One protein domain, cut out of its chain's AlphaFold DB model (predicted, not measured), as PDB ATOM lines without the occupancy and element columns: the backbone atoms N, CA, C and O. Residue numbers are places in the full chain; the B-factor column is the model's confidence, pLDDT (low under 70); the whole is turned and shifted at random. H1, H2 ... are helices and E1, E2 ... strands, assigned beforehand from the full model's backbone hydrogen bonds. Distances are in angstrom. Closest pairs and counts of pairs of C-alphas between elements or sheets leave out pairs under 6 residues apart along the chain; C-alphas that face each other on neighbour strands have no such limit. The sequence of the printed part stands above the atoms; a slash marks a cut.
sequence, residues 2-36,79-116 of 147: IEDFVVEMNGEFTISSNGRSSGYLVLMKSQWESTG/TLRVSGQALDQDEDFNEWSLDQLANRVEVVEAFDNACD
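AT A GLANCE: This is residues 2 to 36 and 79 to 116 of the 147 residues of an uncharacterized protein of Pseudomonas putida TRO1 (UniProt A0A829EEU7). Look first for a strongly twisted sheet of three strands, with two helices over one face and the other face bare. The long helix H2 crosses that face with its residues 107 to 115, while the short helix H1 packs over edge strand E1 beside the last turns of H2; residues 94 to 100, of which 98 to 100 belong to H2, stick out from the rest. The printed part has 73 residues with two named helices and three named strands, along the chain H1 E1 E2 E3 H2, and the sheet order is E1 - E2 - E3, all antiparallel. The class is mixed, helices and strands, in two layers. The whole is only just compact, close to loose, with a radius of gyration of the C-alphas of 13.1 A and spans of 34 by 33 by 24 A.

HOW THE PARTS SIT: Start at the inner strand E2, residues 24 to 34, which bends by 59 degrees at residue 27. Beside it find its antiparallel neighbour E1, residues 13 to 18, with N 16 and O 26 2.9 A apart, within hydrogen-bond range; E1 and E2 form a hairpin. E2's other neighbour is E3, residues 79 to 86, also antiparallel, with N 83 and O 29 2.8 A apart, within hydrogen-bond range. H2, residues 98 to 116, is on the sheet at a height of 9.3 A over it, and runs across the strands, at 67 degrees to E2 on the local plane. It lies over E2 and only just over E1, where 3 of its C-alphas fall; its closest C-alphas to E2 are those of Phe 111 and Leu 27, 6.9 A apart. H1, residues 2 to 8, is on the same face at a height of 8.5 A, over E1 and along the strands, at 13 degrees to E1 on the local plane; the closest C-alphas of H1 and E1 are those of Val 6 and Thr 14, 5.4 A apart. H2 touches H1 with residues 110 to 114 alone, the closest C-alphas being those of Phe 5 and Ala 114, 6.6 A apart. The two helices run opposite ways at a shallow tilt of 31 degrees. In H1 and H2 every O i to N i+4 pair is within hydrogen-bond range.

IN THESE COORDINATES: Find C-alpha 24 at (121.489, 79.152, 128.643); from there E2 runs 29.0 A to C-alpha 34. E1 measures 15.3 A and E3 19.4 A. H1 begins at C-alpha 2, (133.485, 84.588, 124.747), and measures 9.9 A. H2 runs 26.8 A from C-alpha 98 to C-alpha 116 at (124.134, 86.116, 118.436).

THE WHOLE: The two C-alphas farthest apart are those of Gly 36 and Asn 94, at 39.5 A. Residues 37 to 78 are not printed; C-alphas 36 and 79 stand 9.9 A apart across this cut, which lies in the link from E2 to E3. The links H1 to E1 and E1 to E2 are tight, and E3 to H2 is long, with 11 residues. The mean pLDDT of the printed part is 92.1, and no printed residue is under 70.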
ATOM      1  N   ILE A   2     133.555  84.178 123.325       93.31
ATOM      2  CA  ILE A   2     133.485  84.588 124.747       93.31
ATOM      3  C   ILE A   2     134.763  85.323 125.170       93.31
ATOM      4  O   ILE A   2     134.688  86.332 125.859       93.31
ATOM      5  N   GLU A   3     135.933  84.853 124.728       92.38
ATOM      6  CA  GLU A   3     137.210  85.526 125.003       92.38
ATOM      7  C   GLU A   3     137.259  86.939 124.404       92.38
ATOM      8  O   GLU A   3     137.713  87.859 125.076       92.38
ATOM      9  N   ASP A   4     136.725  87.127 123.193       94.31
ATOM     10  CA  ASP A   4     136.661  88.442 122.541       94.31
ATOM     11  C   ASP A   4     135.773  89.405 123.338       94.31
ATOM     12  O   ASP A   4     136.206  90.511 123.640       94.31
ATOM     13  N   PHE A   5     134.590  88.950 123.774       96.19
ATOM     14  CA  PHE A   5     133.707  89.728 124.651       96.19
ATOM     15  C   PHE A   5     134.401  90.114 125.966       96.19
ATOM     16  O   PHE A   5     134.323  91.257 126.404       96.19
ATOM     17  N   VAL A   6     135.133  89.185 126.591       96.12
ATOM     18  CA  VAL A   6     135.902  89.474 127.814       96.12
ATOM     19  C   VAL A   6     136.963  90.548 127.560       96.12
ATOM     20  O   VAL A   6     137.172  91.404 128.415       96.12
ATOM     21  N   VAL A   7     137.648  90.513 126.414       93.94
ATOM     22  CA  VAL A   7     138.643  91.531 126.048       93.94
ATOM     23  C   VAL A   7     137.978  92.887 125.808       93.94
ATOM     24  O   VAL A   7     138.453  93.880 126.350       93.94
ATOM     25  N   GLU A   8     136.875  92.923 125.059       94.81
ATOM     26  CA  GLU A   8     136.095  94.135 124.773       94.81
ATOM     27  C   GLU A   8     135.585  94.802 126.057       94.81
ATOM     28  O   GLU A   8     135.699  96.013 126.230       94.81
ATOM     29  N   MET A   9     135.118  93.993 127.008       95.19
ATOM     30  CA  MET A   9     134.635  94.431 128.319       95.19
ATOM     31  C   MET A   9     135.753  94.611 129.359       95.19
ATOM     32  O   MET A   9     135.484  94.689 130.558       95.19
ATOM     33  N   ASN A  10     137.025  94.615 128.944       94.06
ATOM     34  CA  ASN A  10     138.199  94.762 129.817       94.06
ATOM     35  C   ASN A  10     138.274  93.756 130.991       94.06
ATOM     36  O   ASN A  10     138.972  93.972 131.983       94.06
ATOM     37  N   GLY A  11     137.595  92.615 130.872       93.94
ATOM     38  CA  GLY A  11     137.488  91.579 131.896       93.94
ATOM     39  C   GLY A  11     136.526  91.880 133.041       93.94
ATOM     40  O   GLY A  11     136.423  91.048 133.943       93.94
ATOM     41  N   GLU A  12     135.816  93.009 133.019       94.38
ATOM     42  CA  GLU A  12     134.793  93.341 134.023       94.38
ATOM     43  C   GLU A  12     133.549  92.459 133.890       94.38
ATOM     44  O   GLU A  12     132.849  92.194 134.871       94.38
ATOM     45  N   PHE A  13     133.312  91.942 132.682       94.81
ATOM     46  CA  PHE A  13     132.203  91.051 132.385       94.81
ATOM     47  C   PHE A  13     132.648  89.831 131.589       94.81
ATOM     48  O   PHE A  13     133.609  89.858 130.815       94.81
ATOM     49  N   THR A  14     131.913  88.740 131.770       95.50
ATOM     50  CA  THR A  14     132.081  87.510 131.004       95.50
ATOM     51  C   THR A  14     130.748  86.817 130.775       95.50
ATOM     52  O   THR A  14     129.741  87.136 131.410       95.50
ATOM     53  N   ILE A  15     130.758  85.836 129.879       94.62
ATOM     54  CA  ILE A  15     129.608  84.998 129.568       94.62
ATOM     55  C   ILE A  15     129.856  83.614 130.148       94.62
ATOM     56  O   ILE A  15     130.880  82.989 129.871       94.62
ATOM     57  N   SER A  16     128.902  83.118 130.930       90.94
ATOM     58  CA  SER A  16     128.937  81.766 131.484       90.94
ATOM     59  C   SER A  16     127.710  80.967 131.064       90.94
ATOM     60  O   SER A  16     126.667  81.531 130.743       90.94
ATOM     61  N   SER A  17     127.825  79.639 131.090       91.00
ATOM     62  CA  SER A  17     126.686  78.738 130.897       91.00
ATOM     63  C   SER A  17     126.070  78.387 132.250       91.00
ATOM     64  O   SER A  17     126.791  78.097 133.206       91.00
ATOM     65  N   ASN A  18     124.742  78.429 132.354       87.19
ATOM     66  CA  ASN A  18     124.041  78.206 133.618       87.19
ATOM     67  C   ASN A  18     122.794  77.316 133.448       87.19
ATOM     68  O   ASN A  18     122.398  76.944 132.340       87.19
ATOM     69  N   GLY A  19     122.189  76.935 134.573       84.12
ATOM     70  CA  GLY A  19     121.094  75.974 134.656       84.12
ATOM     71  C   GLY A  19     121.575  74.533 134.843       84.12
ATOM     72  O   GLY A  19     122.751  74.215 134.692       84.12
ATOM     73  N   ARG A  20     120.643  73.623 135.157       82.75
ATOM     74  CA  ARG A  20     120.935  72.211 135.496       82.75
ATOM     75  C   ARG A  20     121.672  71.438 134.392       82.75
ATOM     76  O   ARG A  20     122.337  70.449 134.683       82.75
ATOM     77  N   SER A  21     121.540  71.891 133.149       87.25
ATOM     78  CA  SER A  21     122.186  71.312 131.967       87.25
ATOM     79  C   SER A  21     123.041  72.331 131.211       87.25
ATOM     80  O   SER A  21     123.325  72.104 130.042       87.25
ATOM     81  N   SER A  22     123.407  73.459 131.838       85.00
ATOM     82  CA  SER A  22     124.167  74.537 131.180       85.00
ATOM     83  C   SER A  22     123.499  75.059 129.895       85.00
ATOM     84  O   SER A  22     124.164  75.355 128.908       85.00
ATOM     85  N   GLY A  23     122.162  75.120 129.887       86.75
ATOM     86  CA  GLY A  23     121.356  75.305 128.674       86.75
ATOM     87  C   GLY A  23     121.153  76.753 128.225       86.75
ATOM     88  O   GLY A  23     120.580  76.966 127.162       86.75
ATOM     89  N   TYR A  24     121.580  77.740 129.012       89.12
ATOM     90  CA  TYR A  24     121.489  79.152 128.643       89.12
ATOM     91  C   TYR A  24     122.748  79.916 129.047       89.12
ATOM     92  O   TYR A  24     123.465  79.524 129.972       89.12
ATOM     93  N   LEU A  25     123.002  81.005 128.323       92.56
ATOM     94  CA  LEU A  25     124.108  81.921 128.572       92.56
ATOM     95  C   LEU A  25     123.674  83.014 129.551       92.56
ATOM     96  O   LEU A  25     122.534  83.472 129.521       92.56
ATOM     97  N   VAL A  26     124.590  83.415 130.428       92.12
ATOM     98  CA  VAL A  26     124.373  84.443 131.449       92.12
ATOM     99  C   VAL A  26     125.543  85.410 131.451       92.12
ATOM    100  O   VAL A  26     126.701  84.986 131.443       92.12
ATOM    101  N   LEU A  27     125.221  86.696 131.513       94.06
ATOM    102  CA  LEU A  27     126.170  87.773 131.735       94.06
ATOM    103  C   LEU A  27     126.562  87.840 133.216       94.06
ATOM    104  O   LEU A  27     125.715  88.003 134.098       94.06
ATOM    105  N   MET A  28     127.855  87.709 133.485       93.00
ATOM    106  CA  MET A  28     128.417  87.629 134.831       93.00
ATOM    107  C   MET A  28     129.445  88.736 135.042       93.00
ATOM    108  O   MET A  28     130.257  88.999 134.155       93.00
ATOM    109  N   LYS A  29     129.479  89.324 136.244       93.12
ATOM    110  CA  LYS A  29     130.603  90.175 136.667       93.12
ATOM    111  C   LYS A  29     131.858  89.319 136.823       93.12
ATOM    112  O   LYS A  29     131.803  88.227 137.404       93.12
ATOM    113  N   SER A  30     132.988  89.827 136.360       94.31
ATOM    114  CA  SER A  30     134.298  89.199 136.481       94.31
ATOM    115  C   SER A  30     135.393  90.229 136.732       94.31
ATOM    116  O   SER A  30     135.161  91.430 136.719       94.31
ATOM    117  N   GLN A  31     136.599  89.746 137.010       94.38
ATOM    118  CA  GLN A  31     137.786  90.586 137.088       94.38
ATOM    119  C   GLN A  31     139.038  89.781 136.751       94.38
ATOM    120  O   GLN A  31     139.126  88.581 137.038       94.38
ATOM    121  N   TRP A  32     140.036  90.446 136.176       94.62
ATOM    122  CA  TRP A  32     141.353  89.852 135.981       94.62
ATOM    123  C   TRP A  32     142.123  89.786 137.295       94.62
ATOM    124  O   TRP A  32     142.422  90.809 137.908       94.62
ATOM    125  N   GLU A  33     142.546  88.588 137.675       94.56
ATOM    126  CA  GLU A  33     143.397  88.369 138.837       94.56
ATOM    127  C   GLU A  33     144.764  87.842 138.430       94.56
ATOM    128  O   GLU A  33     144.909  87.000 137.540       94.56
ATOM    129  N   SER A  34     145.800  88.340 139.103       93.44
ATOM    130  CA  SER A  34     147.136  87.775 138.959       93.44
ATOM    131  C   SER A  34     147.132  86.340 139.466       93.44
ATOM    132  O   SER A  34     146.718  86.066 140.589       93.44
ATOM    133  N   THR A  35     147.675  85.423 138.670       94.69
ATOM    134  CA  THR A  35     147.882  84.042 139.132       94.69
ATOM    135  C   THR A  35     149.020  83.926 140.147       94.69
ATOM    136  O   THR A  35     149.228  82.855 140.707       94.69
ATOM    137  N   GLY A  36     149.801  84.994 140.347       95.62
ATOM    138  CA  GLY A  36     150.984  85.017 141.204       95.62
ATOM    139  C   GLY A  36     152.227  84.358 140.595       95.62
ATOM    140  O   GLY A  36     153.309  84.487 141.162       95.62
ATOM    141  N   THR A  79     144.284  85.204 135.441       94.62
ATOM    142  CA  THR A  79     143.098  84.364 135.315       94.62
ATOM    143  C   THR A  79     141.870  85.227 135.525       94.62
ATOM    144  O   THR A  79     141.929  86.227 136.241       94.62
ATOM    145  N   LEU A  80     140.778  84.877 134.861       94.56
ATOM    146  CA  LEU A  80     139.527  85.593 135.011       94.56
ATOM    147  C   LEU A  80     138.772  84.995 136.196       94.56
ATOM    148  O   LEU A  80     138.393  83.822 136.168       94.56
ATOM    149  N   ARG A  81     138.562  85.786 137.247       93.94
ATOM    150  CA  ARG A  81     137.720  85.389 138.374       93.94
ATOM    151  C   ARG A  81     136.297  85.851 138.109       93.94
ATOM    152  O   ARG A  81     136.054  87.045 137.971       93.94
ATOM    153  N   VAL A  82     135.364  84.906 138.078       92.19
ATOM    154  CA  VAL A  82     133.935  85.177 137.881       92.19
ATOM    155  C   VAL A  82     133.252  85.288 139.239       92.19
ATOM    156  O   VAL A  82     133.473  84.460 140.126       92.19
ATOM    157  N   SER A  83     132.449  86.331 139.423       85.00
ATOM    158  CA  SER A  83     131.607  86.472 140.608       85.00
ATOM    159  C   SER A  83     130.466  85.448 140.582       85.00
ATOM    160  O   SER A  83     130.034  85.003 139.522       85.00
ATOM    161  N   GLY A  84     129.969  85.048 141.753       75.62
ATOM    162  CA  GLY A  84     128.839  84.116 141.849       75.62
ATOM    163  C   GLY A  84     127.466  84.762 141.635       75.62
ATOM    164  O   GLY A  84     126.461  84.070 141.761       75.62
ATOM    165  N   GLN A  85     127.414  86.069 141.368       70.75
ATOM    166  CA  GLN A  85     126.180  86.845 141.268       70.75
ATOM    167  C   GLN A  85     125.929  87.258 139.819       70.75
ATOM    168  O   GLN A  85     126.863  87.557 139.071       70.75
ATOM    169  N   ALA A  86     124.654  87.273 139.432       72.38
ATOM    170  CA  ALA A  86     124.250  87.873 138.169       72.38
ATOM    171  C   ALA A  86     124.530  89.385 138.196       72.38
ATOM    172  O   ALA A  86     124.559  89.994 139.266       72.38
ATOM    173  N   LEU A  87     124.736  89.973 137.017       80.88
ATOM    174  CA  LEU A  87     125.180  91.357 136.835       80.88
ATOM    175  C   LEU A  87     124.439  92.385 137.720       80.88
ATOM    176  O   LEU A  87     125.092  93.186 138.393       80.88
ATOM    177  N   ASP A  88     123.107  92.321 137.715       86.50
ATOM    178  CA  ASP A  88     122.187  93.314 138.294       86.50
ATOM    179  C   ASP A  88     121.316  92.761 139.417       86.50
ATOM    180  O   ASP A  88     120.216  93.245 139.686       86.50
ATOM    181  N   GLN A  89     121.777  91.689 140.056       82.62
ATOM    182  CA  GLN A  89     121.036  91.129 141.167       82.62
ATOM    183  C   GLN A  89     120.958  92.152 142.308       82.62
ATOM    184  O   GLN A  89     121.981  92.523 142.875       82.62
ATOM    185  N   ASP A  90     119.729  92.557 142.637       84.81
ATOM    186  CA  ASP A  90     119.397  93.506 143.705       84.81
ATOM    187  C   ASP A  90     119.956  94.935 143.501       84.81
ATOM    188  O   ASP A  90     120.103  95.686 144.465       84.81
ATOM    189  N   GLU A  91     120.254  95.327 142.257       87.12
ATOM    190  CA  GLU A  91     120.747  96.671 141.926       87.12
ATOM    191  C   GLU A  91     119.599  97.706 141.902       87.12
ATOM    192  O   GLU A  91     118.543  97.467 141.308       87.12
ATOM    193  N   ASP A  92     119.803  98.871 142.529       90.38
ATOM    194  CA  ASP A  92     118.861 100.000 142.484       90.38
ATOM    195  C   ASP A  92     119.305 101.035 141.442       90.38
ATOM    196  O   ASP A  92     120.278 101.767 141.627       90.38
ATOM    197  N   PHE A  93     118.565 101.112 140.336       92.38
ATOM    198  CA  PHE A  93     118.855 102.028 139.233       92.38
ATOM    199  C   PHE A  93     118.324 103.452 139.448       92.38
ATOM    200  O   PHE A  93     118.603 104.324 138.627       92.38
ATOM    201  N   ASN A  94     117.550 103.724 140.505       93.00
ATOM    202  CA  ASN A  94     116.931 105.045 140.690       93.00
ATOM    203  C   ASN A  94     117.959 106.157 140.940       93.00
ATOM    204  O   ASN A  94     117.711 107.312 140.596       93.00
ATOM    205  N   GLU A  95     119.103 105.817 141.534       93.56
ATOM    206  CA  GLU A  95     120.180 106.769 141.837       93.56
ATOM    207  C   GLU A  95     121.183 106.934 140.687       93.56
ATOM    208  O   GLU A  95     122.129 107.717 140.789       93.56
ATOM    209  N   TRP A  96     120.999 106.203 139.588       96.06
ATOM    210  CA  TRP A  96     121.946 106.215 138.487       96.06
ATOM    211  C   TRP A  96     121.788 107.452 137.613       96.06
ATOM    212  O   TRP A  96     120.686 107.879 137.263       96.06
ATOM    213  N   SER A  97     122.921 108.002 137.187       97.00
ATOM    214  CA  SER A  97     122.939 109.015 136.143       97.00
ATOM    215  C   SER A  97     122.569 108.411 134.785       97.00
ATOM    216  O   SER A  97     122.710 107.207 134.548       97.00
ATOM    217  N   LEU A  98     122.152 109.268 133.849       96.56
ATOM    218  CA  LEU A  98     121.920 108.851 132.462       96.56
ATOM    219  C   LEU A  98     123.168 108.218 131.834       96.56
ATOM    220  O   LEU A  98     123.034 107.255 131.088       96.56
ATOM    221  N   ASP A  99     124.365 108.698 132.180       97.19
ATOM    222  CA  ASP A  99     125.622 108.135 131.677       97.19
ATOM    223  C   ASP A  99     125.859 106.716 132.214       97.19
ATOM    224  O   ASP A  99     126.280 105.830 131.476       97.19
ATOM    225  N   GLN A 100     125.555 106.460 133.492       95.19
ATOM    226  CA  GLN A 100     125.670 105.115 134.070       95.19
ATOM    227  C   GLN A 100     124.680 104.141 133.426       95.19
ATOM    228  O   GLN A 100     125.040 102.999 133.138       95.19
ATOM    229  N   LEU A 101     123.451 104.597 133.166       95.81
ATOM    230  CA  LEU A 101     122.445 103.806 132.460       95.81
ATOM    231  C   LEU A 101     122.870 103.527 131.014       95.81
ATOM    232  O   LEU A 101     122.764 102.388 130.571       95.81
ATOM    233  N   ALA A 102     123.403 104.526 130.303       96.12
ATOM    234  CA  ALA A 102     123.911 104.363 128.943       96.12
ATOM    235  C   ALA A 102     125.052 103.337 128.886       96.12
ATOM    236  O   ALA A 102     124.956 102.365 128.142       96.12
ATOM    237  N   ASN A 103     126.057 103.468 129.758       94.19
ATOM    238  CA  ASN A 103     127.156 102.500 129.855       94.19
ATOM    239  C   ASN A 103     126.647 101.079 130.140       94.19
ATOM    240  O   ASN A 103     127.204 100.093 129.665       94.19
ATOM    241  N   ARG A 104     125.575 100.941 130.927       94.88
ATOM    242  CA  ARG A 104     124.983  99.628 131.198       94.88
ATOM    243  C   ARG A 104     124.245  99.053 129.999       94.88
ATOM    244  O   ARG A 104     124.324  97.845 129.788       94.88
ATOM    245  N   VAL A 105     123.558  99.885 129.222       95.06
ATOM    246  CA  VAL A 105     122.943  99.463 127.959       95.06
ATOM    247  C   VAL A 105     124.015  98.956 126.999       95.06
ATOM    248  O   VAL A 105     123.850  97.861 126.475       95.06
ATOM    249  N   GLU A 106     125.143  99.659 126.865       95.94
ATOM    250  CA  GLU A 106     126.260  99.220 126.014       95.94
ATOM    251  C   GLU A 106     126.754  97.814 126.390       95.94
ATOM    252  O   GLU A 106     126.954  96.963 125.523       95.94
ATOM    253  N   VAL A 107     126.878  97.521 127.689       95.44
ATOM    254  CA  VAL A 107     127.273  96.188 128.177       95.44
ATOM    255  C   VAL A 107     126.236  95.115 127.810       95.44
ATOM    256  O   VAL A 107     126.603  94.003 127.420       95.44
ATOM    257  N   VAL A 108     124.941  95.421 127.931       94.94
ATOM    258  CA  VAL A 108     123.856  94.485 127.588       94.94
ATOM    259  C   VAL A 108     123.777  94.257 126.076       94.94
ATOM    260  O   VAL A 108     123.618  93.116 125.646       94.94
ATOM    261  N   GLU A 109     123.941  95.301 125.267       96.81
ATOM    262  CA  GLU A 109     123.974  95.205 123.804       96.81
ATOM    263  C   GLU A 109     125.186  94.399 123.323       96.81
ATOM    264  O   GLU A 109     125.053  93.517 122.473       96.81
ATOM    265  N   ALA A 110     126.367  94.629 123.905       96.75
ATOM    266  CA  ALA A 110     127.558  93.833 123.615       96.75
ATOM    267  C   ALA A 110     127.349  92.349 123.965       96.75
ATOM    268  O   ALA A 110     127.763  91.459 123.216       96.75
ATOM    269  N   PHE A 111     126.665  92.063 125.078       96.12
ATOM    270  CA  PHE A 111     126.326  90.695 125.470       96.12
ATOM    271  C   PHE A 111     125.368  90.018 124.480       96.12
ATOM    272  O   PHE A 111     125.590  88.859 124.117       96.12
ATOM    273  N   ASP A 112     124.336  90.727 124.018       96.75
ATOM    274  CA  ASP A 112     123.384  90.217 123.027       96.75
ATOM    275  C   ASP A 112     124.087  89.904 121.694       96.75
ATOM    276  O   ASP A 112     124.012  88.781 121.189       96.75
ATOM    277  N   ASN A 113     124.915  90.833 121.209       96.69
ATOM    278  CA  ASN A 113     125.734  90.649 120.007       96.69
ATOM    279  C   ASN A 113     126.681  89.438 120.114       96.69
ATOM    280  O   ASN A 113     126.869  88.676 119.153       96.69
ATOM    281  N   ALA A 114     127.279  89.224 121.290       96.81
ATOM    282  CA  ALA A 114     128.130  88.068 121.544       96.81
ATOM    283  C   ALA A 114     127.328  86.752 121.536       96.81
ATOM    284  O   ALA A 114     127.783  85.761 120.953       96.81
ATOM    285  N   CYS A 115     126.127  86.731 122.121       95.88
ATOM    286  CA  CYS A 115     125.228  85.574 122.080       95.88
ATOM    287  C   CYS A 115     124.797  85.235 120.647       95.88
ATOM    288  O   CYS A 115     124.816  84.065 120.251       95.88
ATOM    289  N   ASP A 116     124.484  86.250 119.848       96.31
ATOM    290  CA  ASP A 116     124.134  86.116 118.436       96.31
ATOM    291  C   ASP A 116     125.282  85.541 117.601       96.31
ATOM    292  O   ASP A 116     125.070  84.656 116.762       96.31
TER     293      ASP A 116